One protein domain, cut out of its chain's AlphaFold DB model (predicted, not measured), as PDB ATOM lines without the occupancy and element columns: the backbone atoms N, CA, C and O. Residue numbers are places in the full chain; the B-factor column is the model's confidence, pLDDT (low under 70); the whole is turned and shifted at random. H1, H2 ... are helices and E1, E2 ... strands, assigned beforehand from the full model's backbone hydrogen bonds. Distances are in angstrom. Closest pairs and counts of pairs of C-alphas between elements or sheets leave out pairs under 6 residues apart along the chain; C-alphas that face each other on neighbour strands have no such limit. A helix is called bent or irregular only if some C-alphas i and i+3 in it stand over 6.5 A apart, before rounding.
ATOM      1  N   ASN A 406     -41.986  38.453  68.348       94.56
ATOM      2  CA  ASN A 406     -42.692  39.494  69.091       94.56
ATOM      3  C   ASN A 406     -42.129  39.586  70.519       94.56
ATOM      4  O   ASN A 406     -41.959  38.558  71.182       94.56
ATOM      5  N   ALA A 407     -41.905  40.806  70.998       94.94
ATOM      6  CA  ALA A 407     -41.548  41.099  72.378       94.94
ATOM      7  C   ALA A 407     -42.415  42.246  72.913       94.94
ATOM      8  O   ALA A 407     -42.715  43.193  72.187       94.94
ATOM      9  N   ALA A 408     -42.848  42.150  74.168       95.56
ATOM     10  CA  ALA A 408     -43.596  43.219  74.819       95.56
ATOM     11  C   ALA A 408     -42.620  44.294  75.310       95.56
ATOM     12  O   ALA A 408     -41.648  43.966  75.987       95.56
ATOM     13  N   VAL A 409     -42.865  45.555  74.964       95.50
ATOM     14  CA  VAL A 409     -42.074  46.692  75.444       95.50
ATOM     15  C   VAL A 409     -42.648  47.158  76.775       95.50
ATOM     16  O   VAL A 409     -43.819  47.541  76.841       95.50
ATOM     17  N   PHE A 410     -41.809  47.171  77.805       93.25
ATOM     18  CA  PHE A 410     -42.081  47.805  79.087       93.25
ATOM     19  C   PHE A 410     -41.117  48.965  79.278       93.25
ATOM     20  O   PHE A 410     -39.915  48.831  79.084       93.25
ATOM     21  N   VAL A 411     -41.635  50.116  79.678       93.19
ATOM     22  CA  VAL A 411     -40.846  51.314  79.970       93.19
ATOM     23  C   VAL A 411     -40.890  51.586  81.466       93.19
ATOM     24  O   VAL A 411     -41.902  51.308  82.117       93.19
ATOM     25  N   LEU A 412     -39.822  52.134  82.042       88.75
ATOM     26  CA  LEU A 412     -39.911  52.669  83.397       88.75
ATOM     27  C   LEU A 412     -40.989  53.763  83.456       88.75
ATOM     28  O   LEU A 412     -41.086  54.611  82.574       88.75
ATOM     29  N   LYS A 413     -41.789  53.785  84.525       88.00
ATOM     30  CA  LYS A 413     -42.783  54.853  84.749       88.00
ATOM     31  C   LYS A 413     -42.159  56.224  85.000       88.00
ATOM     32  O   LYS A 413     -42.815  57.243  84.819       88.00
ATOM     33  N   THR A 414     -40.915  56.256  85.478       80.75
ATOM     34  CA  THR A 414     -40.174  57.492  85.744       80.75
ATOM     35  C   THR A 414     -38.703  57.299  85.361       80.75
ATOM     36  O   THR A 414     -38.175  56.215  85.623       80.75
ATOM     37  N   PRO A 415     -37.990  58.337  84.877       71.62
ATOM     38  CA  PRO A 415     -36.531  58.295  84.674       71.62
ATOM     39  C   PRO A 415     -35.723  58.029  85.960       71.62
ATOM     40  O   PRO A 415     -34.507  57.894  85.933       71.62
ATOM     41  N   THR A 416     -36.395  58.005  87.113       67.25
ATOM     42  CA  THR A 416     -35.805  57.896  88.455       67.25
ATOM     43  C   THR A 416     -36.098  56.559  89.143       67.25
ATOM     44  O   THR A 416     -35.765  56.380  90.314       67.25
ATOM     45  N   SER A 417     -36.770  55.643  88.443       71.06
ATOM     46  CA  SER A 417     -37.106  54.297  88.913       71.06
ATOM     47  C   SER A 417     -35.915  53.340  88.770       71.06
ATOM     48  O   SER A 417     -35.001  53.592  87.996       71.06
ATOM     49  N   THR A 418     -35.909  52.227  89.511       72.19
ATOM     50  CA  THR A 418     -34.781  51.272  89.508       72.19
ATOM     51  C   THR A 418     -34.932  50.221  88.390       72.19
ATOM     52  O   THR A 418     -35.776  49.332  88.538       72.19
ATOM     53  N   PRO A 419     -34.119  50.242  87.312       71.12
ATOM     54  CA  PRO A 419     -34.289  49.352  86.148       71.12
ATOM     55  C   PRO A 419     -33.940  47.875  86.413       71.12
ATOM     56  O   PRO A 419     -34.444  46.957  85.757       71.12
ATOM     57  N   GLU A 420     -33.132  47.608  87.439       73.25
ATOM     58  CA  GLU A 420     -32.859  46.247  87.914       73.25
ATOM     59  C   GLU A 420     -34.098  45.570  88.527       73.25
ATOM     60  O   GLU A 420     -34.175  44.343  88.598       73.25
ATOM     61  N   SER A 421     -35.087  46.355  88.967       73.81
ATOM     62  CA  SER A 421     -36.267  45.846  89.662       73.81
ATOM     63  C   SER A 421     -37.209  45.100  88.719       73.81
ATOM     64  O   SER A 421     -37.654  45.634  87.708       73.81
ATOM     65  N   ASN A 422     -37.617  43.893  89.106       73.44
ATOM     66  CA  ASN A 422     -38.687  43.146  88.434       73.44
ATOM     67  C   ASN A 422     -40.079  43.430  89.049       73.44
ATOM     68  O   ASN A 422     -41.028  42.688  88.803       73.44
ATOM     69  N   ALA A 423     -40.219  44.456  89.899       81.12
ATOM     70  CA  ALA A 423     -41.500  44.797  90.518       81.12
ATOM     71  C   ALA A 423     -42.437  45.476  89.495       81.12
ATOM     72  O   ALA A 423     -42.091  46.556  89.015       81.12
ATOM     73  N   PRO A 424     -43.643  44.936  89.208       80.44
ATOM     74  CA  PRO A 424     -44.551  45.504  88.201       80.44
ATOM     75  C   PRO A 424     -44.941  46.963  88.466       80.44
ATOM     76  O   PRO A 424     -45.241  47.707  87.544       80.44
ATOM     77  N   SER A 425     -44.872  47.410  89.724       83.56
ATOM     78  CA  SER A 425     -45.127  48.801  90.096       83.56
ATOM     79  C   SER A 425     -44.144  49.811  89.494       83.56
ATOM     80  O   SER A 425     -44.485  50.990  89.492       83.56
ATOM     81  N   GLN A 426     -42.969  49.393  89.002       85.06
ATOM     82  CA  GLN A 426     -41.976  50.267  88.352       85.06
ATOM     83  C   GLN A 426     -42.198  50.448  86.843       85.06
ATOM     84  O   GLN A 426     -41.687  51.412  86.274       85.06
ATOM     85  N   TRP A 427     -42.948  49.544  86.212       89.38
ATOM     86  CA  TRP A 427     -43.025  49.415  84.758       89.38
ATOM     87  C   TRP A 427     -44.388  49.852  84.217       89.38
ATOM     88  O   TRP A 427     -45.404  49.795  84.912       89.38
ATOM     89  N   ALA A 428     -44.382  50.328  82.977       90.75
ATOM     90  CA  ALA A 428     -45.547  50.697  82.189       90.75
ATOM     91  C   ALA A 428     -45.471  50.004  80.814       90.75
ATOM     92  O   ALA A 428     -44.387  49.964  80.231       90.75
ATOM     93  N   PRO A 429     -46.582  49.491  80.259       89.31
ATOM     94  CA  PRO A 429     -47.885  49.316  80.911       89.31
ATOM     95  C   PRO A 429     -47.795  48.337  82.100       89.31
ATOM     96  O   PRO A 429     -46.727  47.802  82.397       89.31
ATOM     97  N   ASP A 430     -48.909  48.106  82.798       78.06
ATOM     98  CA  ASP A 430     -48.981  47.022  83.786       78.06
ATOM     99  C   ASP A 430     -48.589  45.683  83.128       78.06
ATOM    100  O   ASP A 430     -48.907  45.441  81.963       78.06
ATOM    101  N   ASN A 431     -47.895  44.797  83.849       65.19
ATOM    102  CA  ASN A 431     -47.354  43.563  83.266       65.19
ATOM    103  C   ASN A 431     -48.427  42.572  82.768       65.19
ATOM    104  O   ASN A 431     -48.111  41.652  82.009       65.19
ATOM    105  N   SER A 432     -49.689  42.760  83.163       64.31
ATOM    106  CA  SER A 432     -50.842  42.049  82.603       64.31
ATOM    107  C   SER A 432     -51.239  42.518  81.194       64.31
ATOM    108  O   SER A 432     -51.899  41.778  80.461       64.31
ATOM    109  N   GLU A 433     -50.797  43.705  80.778       72.06
ATOM    110  CA  GLU A 433     -51.082  44.325  79.487       72.06
ATOM    111  C   GLU A 433     -49.830  44.323  78.599       72.06
ATOM    112  O   GLU A 433     -49.088  45.294  78.542       72.06
ATOM    113  N   CYS A 434     -49.598  43.263  77.818       86.00
ATOM    114  CA  CYS A 434     -48.586  43.282  76.746       86.00
ATOM    115  C   CYS A 434     -49.047  44.184  75.574       86.00
ATOM    116  O   CYS A 434     -49.408  43.700  74.502       86.00
ATOM    117  N   LYS A 435     -49.123  45.499  75.816       89.56
ATOM    118  CA  LYS A 435     -49.793  46.502  74.969       89.56
ATOM    119  C   LYS A 435     -48.949  46.941  73.776       89.56
ATOM    120  O   LYS A 435     -49.463  47.066  72.665       89.56
ATOM    121  N   TRP A 436     -47.665  47.196  74.006       94.88
ATOM    122  CA  TRP A 436     -46.721  47.649  72.988       94.88
ATOM    123  C   TRP A 436     -45.877  46.461  72.541       94.88
ATOM    124  O   TRP A 436     -45.192  45.851  73.357       94.88
ATOM    125  N   ILE A 437     -45.963  46.101  71.260       95.25
ATOM    126  CA  ILE A 437     -45.297  44.919  70.705       95.25
ATOM    127  C   ILE A 437     -44.226  45.366  69.715       95.25
ATOM    128  O   ILE A 437     -44.546  45.921  68.666       95.25
ATOM    129  N   ALA A 438     -42.974  45.099  70.063       95.12
ATOM    130  CA  ALA A 438     -41.804  45.211  69.202       95.12
ATOM    131  C   ALA A 438     -41.434  43.829  68.629       95.12
ATOM    132  O   ALA A 438     -42.058  42.812  68.958       95.12
ATOM    133  N   LYS A 439     -40.391  43.776  67.802       92.94
ATOM    134  CA  LYS A 439     -39.727  42.542  67.371       92.94
ATOM    135  C   LYS A 439     -38.279  42.521  67.830       92.94
ATOM    136  O   LYS A 439     -37.604  43.549  67.835       92.94
ATOM    137  N   VAL A 440     -37.819  41.323  68.176       86.75
ATOM    138  CA  VAL A 440     -36.418  41.048  68.486       86.75
ATOM    139  C   VAL A 440     -35.924  39.802  67.755       86.75
ATOM    140  O   VAL A 440     -36.564  38.744  67.825       86.75
ATOM    141  N   ASN A 441     -34.753  39.901  67.128       85.19
ATOM    142  CA  ASN A 441     -33.937  38.746  66.757       85.19
ATOM    143  C   ASN A 441     -32.840  38.630  67.821       85.19
ATOM    144  O   ASN A 441     -32.072  39.558  68.028       85.19
ATOM    145  N   THR A 442     -32.803  37.506  68.540       78.12
ATOM    146  CA  THR A 442     -31.886  37.298  69.678       78.12
ATOM    147  C   THR A 442     -30.805  36.269  69.351       78.12
ATOM    148  O   THR A 442     -30.348  35.551  70.242       78.12
ATOM    149  N   TYR A 443     -30.471  36.132  68.068       73.88
ATOM    150  CA  TYR A 443     -29.398  35.272  67.595       73.88
ATOM    151  C   TYR A 443     -28.036  35.758  68.094       73.88
ATOM    152  O   TYR A 443     -27.789  36.957  68.174       73.88
ATOM    153  N   GLY A 444     -27.166  34.825  68.481       64.56
ATOM    154  CA  GLY A 444     -25.855  35.139  69.060       64.56
ATOM    155  C   GLY A 444     -25.869  35.762  70.461       64.56
ATOM    156  O   GLY A 444     -24.801  35.942  71.035       64.56
ATOM    157  N   ALA A 445     -27.042  36.048  71.034       66.50
ATOM    158  CA  ALA A 445     -27.144  36.732  72.316       66.50
ATOM    159  C   ALA A 445     -26.757  35.845  73.511       66.50
ATOM    160  O   ALA A 445     -27.256  34.723  73.669       66.50
ATOM    161  N   GLU A 446     -25.943  36.389  74.415       69.94
ATOM    162  CA  GLU A 446     -25.588  35.725  75.667       69.94
ATOM    163  C   GLU A 446     -26.703  35.881  76.714       69.94
ATOM    164  O   GLU A 446     -27.116  36.981  77.081       69.94
ATOM    165  N   TRP A 447     -27.218  34.745  77.197       76.88
ATOM    166  CA  TRP A 447     -28.352  34.691  78.123       76.88
ATOM    167  C   TRP A 447     -27.902  34.403  79.556       76.88
ATOM    168  O   TRP A 447     -27.636  33.253  79.923       76.88
ATOM    169  N   VAL A 448     -27.924  35.425  80.408       78.88
ATOM    170  CA  VAL A 448     -27.682  35.297  81.851       78.88
ATOM    171  C   VAL A 448     -28.941  34.759  82.534       78.88
ATOM    172  O   VAL A 448     -30.039  35.292  82.374       78.88
ATOM    173  N   LYS A 449     -28.808  33.685  83.317       83.94
ATOM    174  CA  LYS A 449     -29.938  33.096  84.052       83.94
ATOM    175  C   LYS A 449     -30.262  33.909  85.308       83.94
ATOM    176  O   LYS A 449     -29.412  34.045  86.183       83.94
ATOM    177  N   ASN A 450     -31.518  34.332  85.452       77.19
ATOM    178  CA  ASN A 450     -32.023  35.040  86.628       77.19
ATOM    179  C   ASN A 450     -33.240  34.299  87.217       77.19
ATOM    180  O   ASN A 450     -34.376  34.445  86.767       77.19
ATOM    181  N   GLY A 451     -32.994  33.434  88.205       84.50
ATOM    182  CA  GLY A 451     -34.031  32.575  88.785       84.50
ATOM    183  C   GLY A 451     -34.626  31.608  87.752       84.50
ATOM    184  O   GLY A 451     -33.955  30.663  87.325       84.50
ATOM    185  N   ASN A 452     -35.886  31.841  87.371       86.25
ATOM    186  CA  ASN A 452     -36.580  31.105  86.305       86.25
ATOM    187  C   ASN A 452     -36.521  31.815  84.940       86.25
ATOM    188  O   ASN A 452     -36.766  31.166  83.924       86.25
ATOM    189  N   GLN A 453     -36.206  33.110  84.913       85.81
ATOM    190  CA  GLN A 453     -36.083  33.921  83.701       85.81
ATOM    191  C   GLN A 453     -34.651  33.850  83.148       85.81
ATOM    192  O   GLN A 453     -33.713  33.408  83.822       85.81
ATOM    193  N   TYR A 454     -34.481  34.306  81.912       87.12
ATOM    194  CA  TYR A 454     -33.173  34.557  81.309       87.12
ATOM    195  C   TYR A 454     -33.161  35.972  80.745       87.12
ATOM    196  O   TYR A 454     -34.153  36.375  80.141       87.12
ATOM    197  N   ASN A 455     -32.040  36.675  80.899       83.56
ATOM    198  CA  ASN A 455     -31.860  38.064  80.490       83.56
ATOM    199  C   ASN A 455     -30.660  38.199  79.543       83.56
ATOM    200  O   ASN A 455     -29.605  37.623  79.800       83.56
ATOM    201  N   ILE A 456     -30.813  39.010  78.503       74.69
ATOM    202  CA  ILE A 456     -29.726  39.662  77.771       74.69
ATOM    203  C   ILE A 456     -29.513  41.013  78.456       74.69
ATOM    204  O   ILE A 456     -30.458  41.797  78.563       74.69
ATOM    205  N   LEU A 457     -28.295  41.252  78.942       68.75
ATOM    206  CA  LEU A 457     -27.886  42.498  79.611       68.75
ATOM    207  C   LEU A 457     -26.841  43.282  78.800       68.75
ATOM    208  O   LEU A 457     -26.603  44.452  79.063       68.75
ATOM    209  N   THR A 458     -26.224  42.632  77.815       54.00
ATOM    210  CA  THR A 458     -25.093  43.145  77.037       54.00
ATOM    211  C   THR A 458     -25.616  43.632  75.686       54.00
ATOM    212  O   THR A 458     -26.091  42.823  74.888       54.00
ATOM    213  N   TYR A 459     -25.593  44.952  75.471       55.38
ATOM    214  CA  TYR A 459     -26.114  45.656  74.284       55.38
ATOM    215  C   TYR A 459     -27.506  45.170  73.839       55.38
ATOM    216  O   TYR A 459     -27.668  44.723  72.701       55.38
ATOM    217  N   PRO A 460     -28.534  45.231  74.712       63.16
ATOM    218  CA  PRO A 460     -29.888  44.774  74.388       63.16
ATOM    219  C   PRO A 460     -30.464  45.449  73.129       63.16
ATOM    220  O   PRO A 460     -31.205  44.808  72.386       63.16
ATOM    221  N   SER A 461     -30.083  46.700  72.854       69.19
ATOM    222  CA  SER A 461     -30.537  47.488  71.703       69.19
ATOM    223  C   SER A 461     -30.257  46.845  70.342       69.19
ATOM    224  O   SER A 461     -31.113  46.920  69.466       69.19
ATOM    225  N   GLN A 462     -29.127  46.146  70.163       64.75
ATOM    226  CA  GLN A 462     -28.772  45.539  68.866       64.75
ATOM    227  C   GLN A 462     -29.755  44.439  68.426       64.75
ATOM    228  O   GLN A 462     -29.898  44.147  67.242       64.75
ATOM    229  N   TYR A 463     -30.432  43.812  69.393       72.81
ATOM    230  CA  TYR A 463     -31.356  42.706  69.156       72.81
ATOM    231  C   TYR A 463     -32.779  43.187  68.842       72.81
ATOM    232  O   TYR A 463     -33.637  42.361  68.527       72.81
ATOM    233  N   VAL A 464     -33.056  44.494  68.935       79.31
ATOM    234  CA  VAL A 464     -34.352  45.084  68.576       79.31
ATOM    235  C   VAL A 464     -34.383  45.337  67.074       79.31
ATOM    236  O   VAL A 464     -33.648  46.165  66.553       79.31
ATOM    237  N   THR A 465     -35.239  44.607  66.360       83.25
ATOM    238  CA  THR A 465     -35.312  44.669  64.891       83.25
ATOM    239  C   THR A 465     -36.435  45.568  64.383       83.25
ATOM    240  O   THR A 465     -36.405  45.990  63.226       83.25
ATOM    241  N   GLN A 466     -37.434  45.855  65.226       88.12
ATOM    242  CA  GLN A 466     -38.538  46.763  64.917       88.12
ATOM    243  C   GLN A 466     -39.295  47.196  66.183       88.12
ATOM    244  O   GLN A 466     -39.704  46.352  66.978       88.12
ATOM    245  N   TRP A 467     -39.569  48.489  66.325       92.69
ATOM    246  CA  TRP A 467     -40.405  49.069  67.379       92.69
ATOM    247  C   TRP A 467     -41.910  49.050  67.029       92.69
ATOM    248  O   TRP A 467     -42.270  48.766  65.883       92.69
ATOM    249  N   PRO A 468     -42.822  49.331  67.987       93.81
ATOM    250  CA  PRO A 468     -44.274  49.223  67.781       93.81
ATOM    251  C   PRO A 468     -44.873  50.096  66.669       93.81
ATOM    252  O   PRO A 468     -45.945  49.767  66.162       93.81
ATOM    253  N   ASP A 469     -44.214  51.193  66.298       90.12
ATOM    254  CA  ASP A 469     -44.583  52.072  65.177       90.12
ATOM    255  C   ASP A 469     -43.993  51.633  63.823       90.12
ATOM    256  O   ASP A 469     -44.366  52.161  62.776       90.12
ATOM    257  N   GLY A 470     -43.105  50.638  63.829       86.31
ATOM    258  CA  GLY A 470     -42.414  50.123  62.657       86.31
ATOM    259  C   GLY A 470     -40.977  50.621  62.477       86.31
ATOM    260  O   GLY A 470     -40.290  50.065  61.613       86.31
ATOM    261  N   THR A 471     -40.512  51.596  63.270       80.88
ATOM    262  CA  THR A 471     -39.129  52.115  63.230       80.88
ATOM    263  C   THR A 471     -38.105  51.039  63.608       80.88
ATOM    264  O   THR A 471     -38.443  50.036  64.237       80.88
ATOM    265  N   LYS A 472     -36.845  51.212  63.185       81.75
ATOM    266  CA  LYS A 472     -35.776  50.198  63.302       81.75
ATOM    267  C   LYS A 472     -34.522  50.672  64.051       81.75
ATOM    268  O   LYS A 472     -33.507  49.986  64.034       81.75
ATOM    269  N   ASN A 473     -34.579  51.851  64.658       71.06
ATOM    270  CA  ASN A 473     -33.430  52.475  65.309       71.06
ATOM    271  C   ASN A 473     -33.074  51.722  66.606       71.06
ATOM    272  O   ASN A 473     -33.932  51.064  67.194       71.06
ATOM    273  N   SER A 474     -31.842  51.867  67.105       65.88
ATOM    274  CA  SER A 474     -31.396  51.257  68.373       65.88
ATOM    275  C   SER A 474     -32.223  51.698  69.596       65.88
ATOM    276  O   SER A 474     -32.354  50.952  70.568       65.88
ATOM    277  N   VAL A 475     -32.835  52.884  69.529       77.19
ATOM    278  CA  VAL A 475     -33.735  53.455  70.543       77.19
ATOM    279  C   VAL A 475     -35.078  53.851  69.934       77.19
ATOM    280  O   VAL A 475     -35.154  54.216  68.759       77.19
ATOM    281  N   TRP A 476     -36.139  53.835  70.741       86.62
ATOM    282  CA  TRP A 476     -37.458  54.311  70.326       86.62
ATOM    283  C   TRP A 476     -37.660  55.749  70.801       86.62
ATOM    284  O   TRP A 476     -37.828  56.005  71.993       86.62
ATOM    285  N   THR A 477     -37.617  56.699  69.869       89.62
ATOM    286  CA  THR A 477     -37.846  58.118  70.159       89.62
ATOM    287  C   THR A 477     -39.256  58.492  69.733       89.62
ATOM    288  O   THR A 477     -39.613  58.318  68.574       89.62
ATOM    289  N   LEU A 478     -40.040  59.017  70.674       91.75
ATOM    290  CA  LEU A 478     -41.414  59.468  70.468       91.75
ATOM    291  C   LEU A 478     -41.499  60.969  70.753       91.75
ATOM    292  O   LEU A 478     -41.120  61.402  71.843       91.75
ATOM    293  N   THR A 479     -42.019  61.764  69.819       91.88
ATOM    294  CA  THR A 479     -42.123  63.227  69.943       91.88
ATOM    295  C   THR A 479     -43.537  63.743  69.681       91.88
ATOM    296  O   THR A 479     -44.365  63.099  69.037       91.88
ATOM    297  N   GLU A 480     -43.838  64.949  70.165       88.56
ATOM    298  CA  GLU A 480     -45.116  65.611  69.888       88.56
ATOM    299  C   GLU A 480     -45.278  66.089  68.436       88.56
ATOM    300  O   GLU A 480     -46.404  66.356  68.014       88.56
ATOM    301  N   ASN A 481     -44.174  66.160  67.686       84.38
ATOM    302  CA  ASN A 481     -44.116  66.635  66.302       84.38
ATOM    303  C   ASN A 481     -44.087  65.488  65.274       84.38
ATOM    304  O   ASN A 481     -44.070  65.748  64.070       84.38
ATOM    305  N   ASP A 482     -44.110  64.228  65.724       84.12
ATOM    306  CA  ASP A 482     -44.142  63.058  64.847       84.12
ATOM    307  C   ASP A 482     -45.392  63.062  63.951       84.12
ATOM    308  O   ASP A 482     -46.483  63.484  64.347       84.12
ATOM    309  N   THR A 483     -45.275  62.518  62.735       82.75
ATOM    310  CA  THR A 483     -46.428  62.421  61.816       82.75
ATOM    311  C   THR A 483     -47.534  61.510  62.374       82.75
ATOM    312  O   THR A 483     -48.717  61.786  62.161       82.75
ATOM    313  N   ASP A 484     -47.176  60.467  63.137       87.44
ATOM    314  CA  ASP A 484     -48.113  59.694  63.959       87.44
ATOM    315  C   ASP A 484     -47.763  59.801  65.451       87.44
ATOM    316  O   ASP A 484     -46.920  59.090  65.986       87.44
ATOM    317  N   THR A 485     -48.490  60.667  66.154       89.62
ATOM    318  CA  THR A 485     -48.354  60.876  67.605       89.62
ATOM    319  C   THR A 485     -49.129  59.861  68.458       89.62
ATOM    320  O   THR A 485     -49.269  60.070  69.666       89.62
ATOM    321  N   LYS A 486     -49.681  58.781  67.883       94.44
ATOM    322  CA  LYS A 486     -50.458  57.770  68.625       94.44
ATOM    323  C   LYS A 486     -49.652  57.171  69.778       94.44
ATOM    324  O   LYS A 486     -50.091  57.254  70.925       94.44
ATOM    325  N   TYR A 487     -48.486  56.591  69.489       93.62
ATOM    326  CA  TYR A 487     -47.664  55.941  70.515       93.62
ATOM    327  C   TYR A 487     -47.116  56.948  71.525       93.62
ATOM    328  O   TYR A 487     -47.194  56.684  72.721       93.62
ATOM    329  N   PHE A 488     -46.692  58.134  71.077       95.06
ATOM    330  CA  PHE A 488     -46.306  59.230  71.966       95.06
ATOM    331  C   PHE A 488     -47.411  59.563  72.984       95.06
ATOM    332  O   PHE A 488     -47.172  59.531  74.189       95.06
ATOM    333  N   LYS A 489     -48.650  59.797  72.527       94.75
ATOM    334  CA  LYS A 489     -49.802  60.084  73.403       94.75
ATOM    335  C   LYS A 489     -50.131  58.920  74.339       94.75
ATOM    336  O   LYS A 489     -50.408  59.154  75.514       94.75
ATOM    337  N   GLU A 490     -50.098  57.685  73.838       94.06
ATOM    338  CA  GLU A 490     -50.373  56.494  74.645       94.06
ATOM    339  C   GLU A 490     -49.325  56.272  75.741       94.06
ATOM    340  O   GLU A 490     -49.709  56.065  76.892       94.06
ATOM    341  N   VAL A 491     -48.028  56.314  75.415       94.38
ATOM    342  CA  VAL A 491     -46.934  56.153  76.389       94.38
ATOM    343  C   VAL A 491     -46.988  57.282  77.412       94.38
ATOM    344  O   VAL A 491     -47.062  57.006  78.610       94.38
ATOM    345  N   ARG A 492     -47.064  58.539  76.948       94.75
ATOM    346  CA  ARG A 492     -47.119  59.740  77.794       94.75
ATOM    347  C   ARG A 492     -48.235  59.666  78.831       94.75
ATOM    348  O   ARG A 492     -47.953  59.808  80.014       94.75
ATOM    349  N   SER A 493     -49.472  59.382  78.416       94.31
ATOM    350  CA  SER A 493     -50.605  59.291  79.351       94.31
ATOM    351  C   SER A 493     -50.509  58.071  80.284       94.31
ATOM    352  O   SER A 493     -50.904  58.150  81.441       94.31
ATOM    353  N   THR A 494     -49.899  56.964  79.836       93.12
ATOM    354  CA  THR A 494     -49.696  55.768  80.683       93.12
ATOM    355  C   THR A 494     -48.711  56.023  81.837       93.12
ATOM    356  O   THR A 494     -48.889  55.463  82.918       93.12
ATOM    357  N   ILE A 495     -47.682  56.857  81.639       92.56
ATOM    358  CA  ILE A 495     -46.649  57.130  82.662       92.56
ATOM    359  C   ILE A 495     -46.888  58.412  83.475       92.56
ATOM    360  O   ILE A 495     -46.282  58.581  84.535       92.56
ATOM    361  N   PHE A 496     -47.745  59.322  82.999       93.50
ATOM    362  CA  PHE A 496     -47.776  60.705  83.482       93.50
ATOM    363  C   PHE A 496     -48.061  60.863  84.980       93.50
ATOM    364  O   PHE A 496     -47.363  61.635  85.632       93.50
ATOM    365  N   ASP A 497     -49.039  60.154  85.546       92.12
ATOM    366  CA  ASP A 497     -49.411  60.323  86.961       92.12
ATOM    367  C   ASP A 497     -48.264  59.948  87.919       92.12
ATOM    368  O   ASP A 497     -48.034  60.619  88.930       92.12
ATOM    369  N   GLU A 498     -47.505  58.906  87.579       90.62
ATOM    370  CA  GLU A 498     -46.365  58.407  88.360       90.62
ATOM    371  C   GLU A 498     -45.130  59.296  88.154       90.62
ATOM    372  O   GLU A 498     -44.463  59.673  89.123       90.62
ATOM    373  N   TYR A 499     -44.871  59.715  86.909       89.75
ATOM    374  CA  TYR A 499     -43.861  60.724  86.582       89.75
ATOM    375  C   TYR A 499     -44.105  62.024  87.354       89.75
ATOM    376  O   TYR A 499     -43.232  62.471  88.098       89.75
ATOM    377  N   LYS A 500     -45.314  62.589  87.256       91.69
ATOM    378  CA  LYS A 500     -45.725  63.803  87.966       91.69
ATOM    379  C   LYS A 500     -45.536  63.643  89.470       91.69
ATOM    380  O   LYS A 500     -44.913  64.498  90.093       91.69
ATOM    381  N   SER A 501     -46.020  62.543  90.047       90.06
ATOM    382  CA  SER A 501     -45.908  62.284  91.488       90.06
ATOM    383  C   SER A 501     -44.450  62.191  91.955       90.06
ATOM    384  O   SER A 501     -44.114  62.730  93.010       90.06
ATOM    385  N   SER A 502     -43.571  61.557  91.171       87.56
ATOM    386  CA  SER A 502     -42.137  61.464  91.478       87.56
ATOM    387  C   SER A 502     -41.431  62.819  91.366       87.56
ATOM    388  O   SER A 502     -40.741  63.241  92.298       87.56
ATOM    389  N   ILE A 503     -41.644  63.539  90.260       87.81
ATOM    390  CA  ILE A 503     -41.005  64.833  89.993       87.81
ATOM    391  C   ILE A 503     -41.479  65.906  90.979       87.81
ATOM    392  O   ILE A 503     -40.644  66.597  91.563       87.81
ATOM    393  N   GLU A 504     -42.786  66.011  91.254       90.06
ATOM    394  CA  GLU A 504     -43.293  66.939  92.274       90.06
ATOM    395  C   GLU A 504     -42.695  66.650  93.650       90.06
ATOM    396  O   GLU A 504     -42.314  67.584  94.356       90.06
ATOM    397  N   LYS A 505     -42.593  65.371  94.035       88.12
ATOM    398  CA  LYS A 505     -41.986  64.977  95.308       88.12
ATOM    399  C   LYS A 505     -40.524  65.424  95.380       88.12
ATOM    400  O   LYS A 505     -40.166  66.099  96.341       88.12
ATOM    401  N   LYS A 506     -39.709  65.110  94.364       85.88
ATOM    402  CA  LYS A 506     -38.292  65.512  94.307       85.88
ATOM    403  C   LYS A 506     -38.121  67.031  94.403       85.88
ATOM    404  O   LYS A 506     -37.365  67.504  95.248       85.88
ATOM    405  N   ILE A 507     -38.872  67.796  93.608       88.88
ATOM    406  CA  ILE A 507     -38.812  69.268  93.616       88.88
ATOM    407  C   ILE A 507     -39.224  69.826  94.990       88.88
ATOM    408  O   ILE A 507     -38.562  70.718  95.515       88.88
ATOM    409  N   LYS A 508     -40.276  69.290  95.620       89.94
ATOM    410  CA  LYS A 508     -40.759  69.753  96.938       89.94
ATOM    411  C   LYS A 508     -39.825  69.372  98.094       89.94
ATOM    412  O   LYS A 508     -39.715  70.138  99.050       89.94
ATOM    413  N   GLU A 509     -39.133  68.237  98.008       86.94
ATOM    414  CA  GLU A 509     -38.074  67.846  98.953       86.94
ATOM    415  C   GLU A 509     -36.824  68.733  98.809       86.94
ATOM    416  O   GLU A 509     -36.202  69.098  99.809       86.94
ATOM    417  N   GLN A 510     -36.482  69.128  97.580       83.06
ATOM    418  CA  GLN A 510     -35.359  70.022  97.287       83.06
ATOM    419  C   GLN A 510     -35.642  71.487  97.658       83.06
ATOM    420  O   GLN A 510     -34.753  72.170  98.170       83.06
ATOM    421  N   TYR A 511     -36.880  71.950  97.461       85.25
ATOM    422  CA  TYR A 511     -37.327  73.319  97.728       85.25
ATOM    423  C   TYR A 511     -38.516  73.333  98.710       85.25
ATOM    424  O   TYR A 511     -39.668  73.442  98.285       85.25
ATOM    425  N   PRO A 512     -38.278  73.305 100.040       84.81
ATOM    426  CA  PRO A 512     -39.346  73.243 101.047       84.81
ATOM    427  C   PRO A 512     -40.380  74.379 100.981       84.81
ATOM    428  O   PRO A 512     -41.520  74.200 101.407       84.81
ATOM    429  N   GLY A 513     -40.022  75.537 100.412       86.69
ATOM    430  CA  GLY A 513     -40.963  76.635 100.147       86.69
ATOM    431  C   GLY A 513     -42.076  76.280  99.149       86.69
ATOM    432  O   GLY A 513     -43.141  76.891  99.185       86.69
ATOM    433  N   LEU A 514     -41.870  75.261  98.306       87.81
ATOM    434  CA  LEU A 514     -42.842  74.759  97.331       87.81
ATOM    435  C   LEU A 514     -43.731  73.627  97.877       87.81
ATOM    436  O   LEU A 514     -44.609  73.150  97.161       87.81
ATOM    437  N   ALA A 515     -43.559  73.200  99.135       88.00
ATOM    438  CA  ALA A 515     -44.247  72.026  99.691       88.00
ATOM    439  C   ALA A 515     -45.787  72.077  99.578       88.00
ATOM    440  O   ALA A 515     -46.420  71.042  99.382       88.00
ATOM    441  N   ASN A 516     -46.379  73.275  99.654       87.88
ATOM    442  CA  ASN A 516     -47.826  73.507  99.520       87.88
ATOM    443  C   ASN A 516     -48.228  74.149  98.174       87.88
ATOM    444  O   ASN A 516     -49.355  74.618  98.033       87.88
ATOM    445  N   VAL A 517     -47.313  74.215  97.202       88.19
ATOM    446  CA  VAL A 517     -47.550  74.811  95.880       88.19
ATOM    447  C   VAL A 517     -47.971  73.719  94.891       88.19
ATOM    448  O   VAL A 517     -47.367  72.644  94.826       88.19
ATOM    449  N   ASP A 518     -49.016  73.991  94.110       88.00
ATOM    450  CA  ASP A 518     -49.330  73.216  92.908       88.00
ATOM    451  C   ASP A 518     -48.375  73.655  91.792       88.00
ATOM    452  O   ASP A 518     -48.409  74.810  91.363       88.00
ATOM    453  N   LEU A 519     -47.511  72.741  91.341       88.56
ATOM    454  CA  LEU A 519     -46.549  73.007  90.264       88.56
ATOM    455  C   LEU A 519     -47.222  73.032  88.879       88.56
ATOM    456  O   LEU A 519     -46.576  73.340  87.880       88.56
ATOM    457  N   GLN A 520     -48.520  72.712  88.805       89.75
ATOM    458  CA  GLN A 520     -49.339  72.723  87.594       89.75
ATOM    459  C   GLN A 520     -48.732  71.922  86.434       89.75
ATOM    460  O   GLN A 520     -48.916  72.289  85.270       89.75
ATOM    461  N   LEU A 521     -48.016  70.833  86.740       91.12
ATOM    462  CA  LEU A 521     -47.510  69.895  85.736       91.12
ATOM    463  C   LEU A 521     -48.693  69.206  85.033       91.12
ATOM    464  O   LEU A 521     -49.633  68.739  85.695       91.12
ATOM    465  N   LYS A 522     -48.639  69.150  83.702       93.81
ATOM    466  CA  LYS A 522     -49.657  68.625  82.774       93.81
ATOM    467  C   LYS A 522     -49.010  67.655  81.786       93.81
ATOM    468  O   LYS A 522     -47.847  67.827  81.439       93.81
ATOM    469  N   GLU A 523     -49.781  66.708  81.247       92.62
ATOM    470  CA  GLU A 523     -49.302  65.810  80.180       92.62
ATOM    471  C   GLU A 523     -48.732  66.577  78.977       92.62
ATOM    472  O   GLU A 523     -47.754  66.151  78.375       92.62
ATOM    473  N   SER A 524     -49.332  67.724  78.642       92.06
ATOM    474  CA  SER A 524     -48.893  68.611  77.560       92.06
ATOM    475  C   SER A 524     -47.531  69.264  77.786       92.06
ATOM    476  O   SER A 524     -47.022  69.886  76.866       92.06
ATOM    477  N   ASP A 525     -46.981  69.198  78.999       92.88
ATOM    478  CA  ASP A 525     -45.659  69.754  79.278       92.88
ATOM    479  C   ASP A 525     -44.544  68.796  78.811       92.88
ATOM    480  O   ASP A 525     -43.428  69.253  78.607       92.88
ATOM    481  N   ILE A 526     -44.834  67.502  78.594       93.31
ATOM    482  CA  ILE A 526     -43.898  66.521  78.016       93.31
ATOM    483  C   ILE A 526     -43.986  66.562  76.486       93.31
ATOM    484  O   ILE A 526     -45.064  66.318  75.928       93.31
ATOM    485  N   THR A 527     -42.843  66.782  75.830       92.94
ATOM    486  CA  THR A 527     -42.709  66.990  74.373       92.94
ATOM    487  C   THR A 527     -41.995  65.851  73.645       92.94
ATOM    488  O   THR A 527     -42.271  65.609  72.470       92.94
ATOM    489  N   LYS A 528     -41.116  65.111  74.333       92.38
ATOM    490  CA  LYS A 528     -40.365  63.969  73.789       92.38
ATOM    491  C   LYS A 528     -40.105  62.923  74.875       92.38
ATOM    492  O   LYS A 528     -39.929  63.254  76.046       92.38
ATOM    493  N   ILE A 529     -40.114  61.654  74.476       90.81
ATOM    494  CA  ILE A 529     -39.775  60.495  75.308       90.81
ATOM    495  C   ILE A 529     -38.796  59.632  74.504       90.81
ATOM    496  O   ILE A 529     -39.157  59.115  73.445       90.81
ATOM    497  N   LYS A 530     -37.561  59.488  74.991       86.88
ATOM    498  CA  LYS A 530     -36.549  58.559  74.459       86.88
ATOM    499  C   LYS A 530     -36.628  57.272  75.276       86.88
ATOM    500  O   LYS A 530     -36.611  57.329  76.502       86.88
ATOM    501  N   ILE A 531     -36.753  56.128  74.611       85.12
ATOM    502  CA  ILE A 531     -36.910  54.811  75.236       85.12
ATOM    503  C   ILE A 531     -35.729  53.937  74.805       85.12
ATOM    504  O   ILE A 531     -35.583  53.610  73.624       85.12
ATOM    505  N   THR A 532     -34.906  53.538  75.772       80.50
ATOM    506  CA  THR A 532     -33.647  52.812  75.538       80.50
ATOM    507  C   THR A 532     -33.724  51.423  76.176       80.50
ATOM    508  O   THR A 532     -33.972  51.342  77.382       80.50
ATOM    509  N   PRO A 533     -33.520  50.319  75.434       80.94
ATOM    510  CA  PRO A 533     -33.467  48.972  76.007       80.94
ATOM    511  C   PRO A 533     -32.465  48.857  77.167       80.94
ATOM    512  O   PRO A 533     -31.286  49.150  77.006       80.94
ATOM    513  N   PHE A 534     -32.925  48.391  78.331       78.06
ATOM    514  CA  PHE A 534     -32.077  48.074  79.489       78.06
ATOM    515  C   PHE A 534     -31.765  46.577  79.569       78.06
ATOM    516  O   PHE A 534     -30.653  46.175  79.899       78.06
ATOM    517  N   LYS A 535     -32.754  45.729  79.267       82.38
ATOM    518  CA  LYS A 535     -32.595  44.271  79.192       82.38
ATOM    519  C   LYS A 535     -33.651  43.667  78.272       82.38
ATOM    520  O   LYS A 535     -34.775  44.162  78.198       82.38
ATOM    521  N   ILE A 536     -33.315  42.555  77.624       87.12
ATOM    522  CA  ILE A 536     -34.302  41.699  76.950       87.12
ATOM    523  C   ILE A 536     -34.435  40.415  77.759       87.12
ATOM    524  O   ILE A 536     -33.443  39.726  77.991       87.12
ATOM    525  N   SER A 537     -35.643  40.077  78.199       90.06
ATOM    526  CA  SER A 537     -35.900  38.893  79.026       90.06
ATOM    527  C   SER A 537     -36.784  37.867  78.312       90.06
ATOM    528  O   SER A 537     -37.473  38.182  77.342       90.06
ATOM    529  N   ARG A 538     -36.750  36.611  78.774       91.56
ATOM    530  CA  ARG A 538     -37.631  35.517  78.320       91.56
ATOM    531  C   ARG A 538     -37.987  34.560  79.456       91.56
ATOM    532  O   ARG A 538     -37.324  34.545  80.497       91.56
ATOM    533  N   ASN A 539     -38.953  33.681  79.192       90.12
ATOM    534  CA  ASN A 539     -39.622  32.814  80.163       90.12
ATOM    535  C   ASN A 539     -40.374  33.628  81.232       90.12
ATOM    536  O   ASN A 539     -40.280  33.358  82.431       90.12
ATOM    537  N   ASN A 540     -41.096  34.651  80.771       87.19
ATOM    538  CA  ASN A 540     -41.877  35.579  81.588       87.19
ATOM    539  C   ASN A 540     -43.308  35.085  81.854       87.19
ATOM    540  O   ASN A 540     -43.982  35.600  82.743       87.19
ATOM    541  N   GLY A 541     -43.779  34.072  81.116       87.00
ATOM    542  CA  GLY A 541     -45.110  33.484  81.324       87.00
ATOM    543  C   GLY A 541     -46.266  34.329  80.774       87.00
ATOM    544  O   GLY A 541     -47.412  34.147  81.183       87.00
ATOM    545  N   THR A 542     -45.968  35.234  79.845       89.00
ATOM    546  CA  THR A 542     -46.912  36.115  79.138       89.00
ATOM    547  C   THR A 542     -46.976  35.771  77.644       89.00
ATOM    548  O   THR A 542     -46.306  34.850  77.176       89.00
ATOM    549  N   ASN A 543     -47.784  36.504  76.871       87.94
ATOM    550  CA  ASN A 543     -47.800  36.410  75.411       87.94
ATOM    551  C   ASN A 543     -47.739  37.820  74.782       87.94
ATOM    552  O   ASN A 543     -48.733  38.541  74.887       87.94
ATOM    553  N   PRO A 544     -46.633  38.205  74.116       92.19
ATOM    554  CA  PRO A 544     -45.415  37.418  73.898       92.19
ATOM    555  C   PRO A 544     -44.653  37.092  75.193       92.19
ATOM    556  O   PRO A 544     -44.819  37.752  76.217       92.19
ATOM    557  N   ASP A 545     -43.822  36.048  75.139       90.38
ATOM    558  CA  ASP A 545     -42.981  35.620  76.268       90.38
ATOM    559  C   ASP A 545     -41.710  36.473  76.426       90.38
ATOM    560  O   ASP A 545     -41.219  36.646  77.540       90.38
ATOM    561  N   LYS A 546     -41.176  37.022  75.325       92.44
ATOM    562  CA  LYS A 546     -40.027  37.933  75.377       92.44
ATOM    563  C   LYS A 546     -40.478  39.330  75.804       92.44
ATOM    564  O   LYS A 546     -41.476  39.825  75.280       92.44
ATOM    565  N   HIS A 547     -39.734  39.977  76.697       93.06
ATOM    566  CA  HIS A 547     -39.930  41.386  77.070       93.06
ATOM    567  C   HIS A 547     -38.696  42.209  76.697       93.06
ATOM    568  O   HIS A 547     -37.581  41.689  76.746       93.06
ATOM    569  N   ILE A 548     -38.901  43.475  76.343       92.69
ATOM    570  CA  ILE A 548     -37.867  44.510  76.265       92.69
ATOM    571  C   ILE A 548     -38.179  45.485  77.394       92.69
ATOM    572  O   ILE A 548     -39.150  46.235  77.305       92.69
ATOM    573  N   ASP A 549     -37.395  45.437  78.464       90.75
ATOM    574  CA  ASP A 549     -37.550  46.349  79.593       90.75
ATOM    575  C   ASP A 549     -36.610  47.541  79.354       90.75
ATOM    576  O   ASP A 549     -35.408  47.351  79.149       90.75
ATOM    577  N   CYS A 550     -37.151  48.758  79.341       87.44
ATOM    578  CA  CYS A 550     -36.491  49.959  78.828       87.44
ATOM    579  C   CYS A 550     -36.374  51.093  79.860       87.44
ATOM    580  O   CYS A 550     -37.313  51.392  80.604       87.44
ATOM    581  N   LEU A 551     -35.240  51.793  79.823       82.75
ATOM    582  CA  LEU A 551     -35.079  53.118  80.420       82.75
ATOM    583  C   LEU A 551     -35.931  54.148  79.669       82.75
ATOM    584  O   LEU A 551     -36.298  53.935  78.509       82.75
ATOM    585  N   ILE A 552     -36.196  55.277  80.326       82.31
ATOM    586  CA  ILE A 552     -36.792  56.455  79.697       82.31
ATOM    587  C   ILE A 552     -36.049  57.732  80.068       82.31
ATOM    588  O   ILE A 552     -35.787  57.975  81.245       82.31
ATOM    589  N   ASP A 553     -35.836  58.585  79.073       81.56
ATOM    590  CA  ASP A 553     -35.532  60.001  79.259       81.56
ATOM    591  C   ASP A 553     -36.727  60.818  78.739       81.56
ATOM    592  O   ASP A 553     -37.326  60.493  77.709       81.56
ATOM    593  N   ILE A 554     -37.130  61.844  79.493       85.75
ATOM    594  CA  ILE A 554     -38.319  62.663  79.217       85.75
ATOM    595  C   ILE A 554     -37.892  64.117  79.056       85.75
ATOM    596  O   ILE A 554     -37.446  64.739  80.020       85.75
ATOM    597  N   THR A 555     -38.145  64.677  77.877       89.94
ATOM    598  CA  THR A 555     -38.005  66.110  77.608       89.94
ATOM    599  C   THR A 555     -39.304  66.829  77.971       89.94
ATOM    600  O   THR A 555     -40.397  66.390  77.592       89.94
ATOM    601  N   SER A 556     -39.205  67.932  78.720       89.94
ATOM    602  CA  SER A 556     -40.366  68.698  79.178       89.94
ATOM    603  C   SER A 556     -40.135  70.209  79.158       89.94
ATOM    604  O   SER A 556     -39.095  70.723  79.565       89.94
ATOM    605  N   ASN A 557     -41.174  70.941  78.763       89.19
ATOM    606  CA  ASN A 557     -41.205  72.403  78.696       89.19
ATOM    607  C   ASN A 557     -41.291  73.083  80.078       89.19
ATOM    608  O   ASN A 557     -41.373  74.309  80.149       89.19
TER     609      ASN A 557
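Overview. This is residues 406 to 557 of the 832 residues of the protein "Putative phage tail component domain protein" of Faecalibacterium sp. CAG:82 (UniProt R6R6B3). A long antiparallel hairpin, E7 and E8, is the spine of one strongly twisted, branched sheet; E1, E2 and E5 continue the sheet beyond E8, while E6 and E4 sit along the other side of E7, with E3 beyond E4. The first arm of a bent helix, H2a, crosses one face over E6 and E7, short H1 is on the opposite face, and the second arm, H2b, runs on away from the sheet before a long link returns to E7. The printed part has 152 residues, with two named helices and eight named strands in the order E1 E2 E3 E4 H1 E5 E6 H2 E7 E8. The sheet is mixed, with E1 and E8 parallel and its other neighbour pairs antiparallel, and the class is mixed, helices and strands. The whole is compact, with a radius of gyration of the C-alphas of 16.3 A and spans of 53 by 38 by 25 A.

Arrangement. E7, residues 526 to 538, and E8, residues 546 to 556, form a hairpin, with N 530 and O 553 2.9 A apart, within hydrogen-bond range. E7 bends by 58 degrees at residue 535. E1, residues 406 to 412, is parallel to E8, with N 410 and O 548 at 2.9 A. E2, residues 437 to 440, is antiparallel to E1, with N 407 and O 438 at 2.9 A. E5, residues 464 to 466, is antiparallel to E2, with N 439 and O 466 at 2.8 A. On one side of E7 are E6, residues 476 to 479, with N 478 and O 529 at 2.9 A, and E4, residues 453 to 456, with N 456 and O 536 at 2.8 A. E3, residues 448 to 450, forms a hairpin with E4, with N 448 and O 455 at 2.8 A. H2, residues 486 to 510, was assigned by its hydrogen bonds as one helix but is bent, with C-alphas 494 and 497 7.8 A apart; its arms H2a and H2b stand at a steep tilt of 55 degrees. H2a is on the sheet at a height of 8.5 A, across the strands at 90 degrees to E6 on the local plane; its closest C-alphas to E6 are those of Phe 488 and Leu 478, 5.1 A. H2b is not on the sheet. H1, residues 460 to 463, is on the opposite face from H2a at a height of 6.5 A; its closest C-alphas to E7 are those of Ser 461 and Pro 533, 5.4 A. Every O i to N i+4 pair is within hydrogen-bond range in H2a and H2b, while H1 is too short for such a pair.

Along the chain. E1 begins at C-alpha 406 (-42.692, 39.494, 69.091) and is 19.6 A long. E7 is 31.6 A long and E8 31.0 A, ending at C-alpha 556 (-40.366, 68.698, 79.178). H2a, residues 486 to 494, is 12.2 A long, and H2b, residues 497 to 510, is 20.0 A long, ending at C-alpha 510 (-35.359, 70.022, 97.287).

Size, cuts and confidence. The two C-alphas farthest apart are those of Gly 444 and Gly 513, 54.0 A. The printed part has no cut. The links E1 to E2, 24 residues, and H2 to E7, 15 residues, are long. The mean pLDDT of the printed part is 85.0; 13 residues are under 70, among them residues 457 to 462.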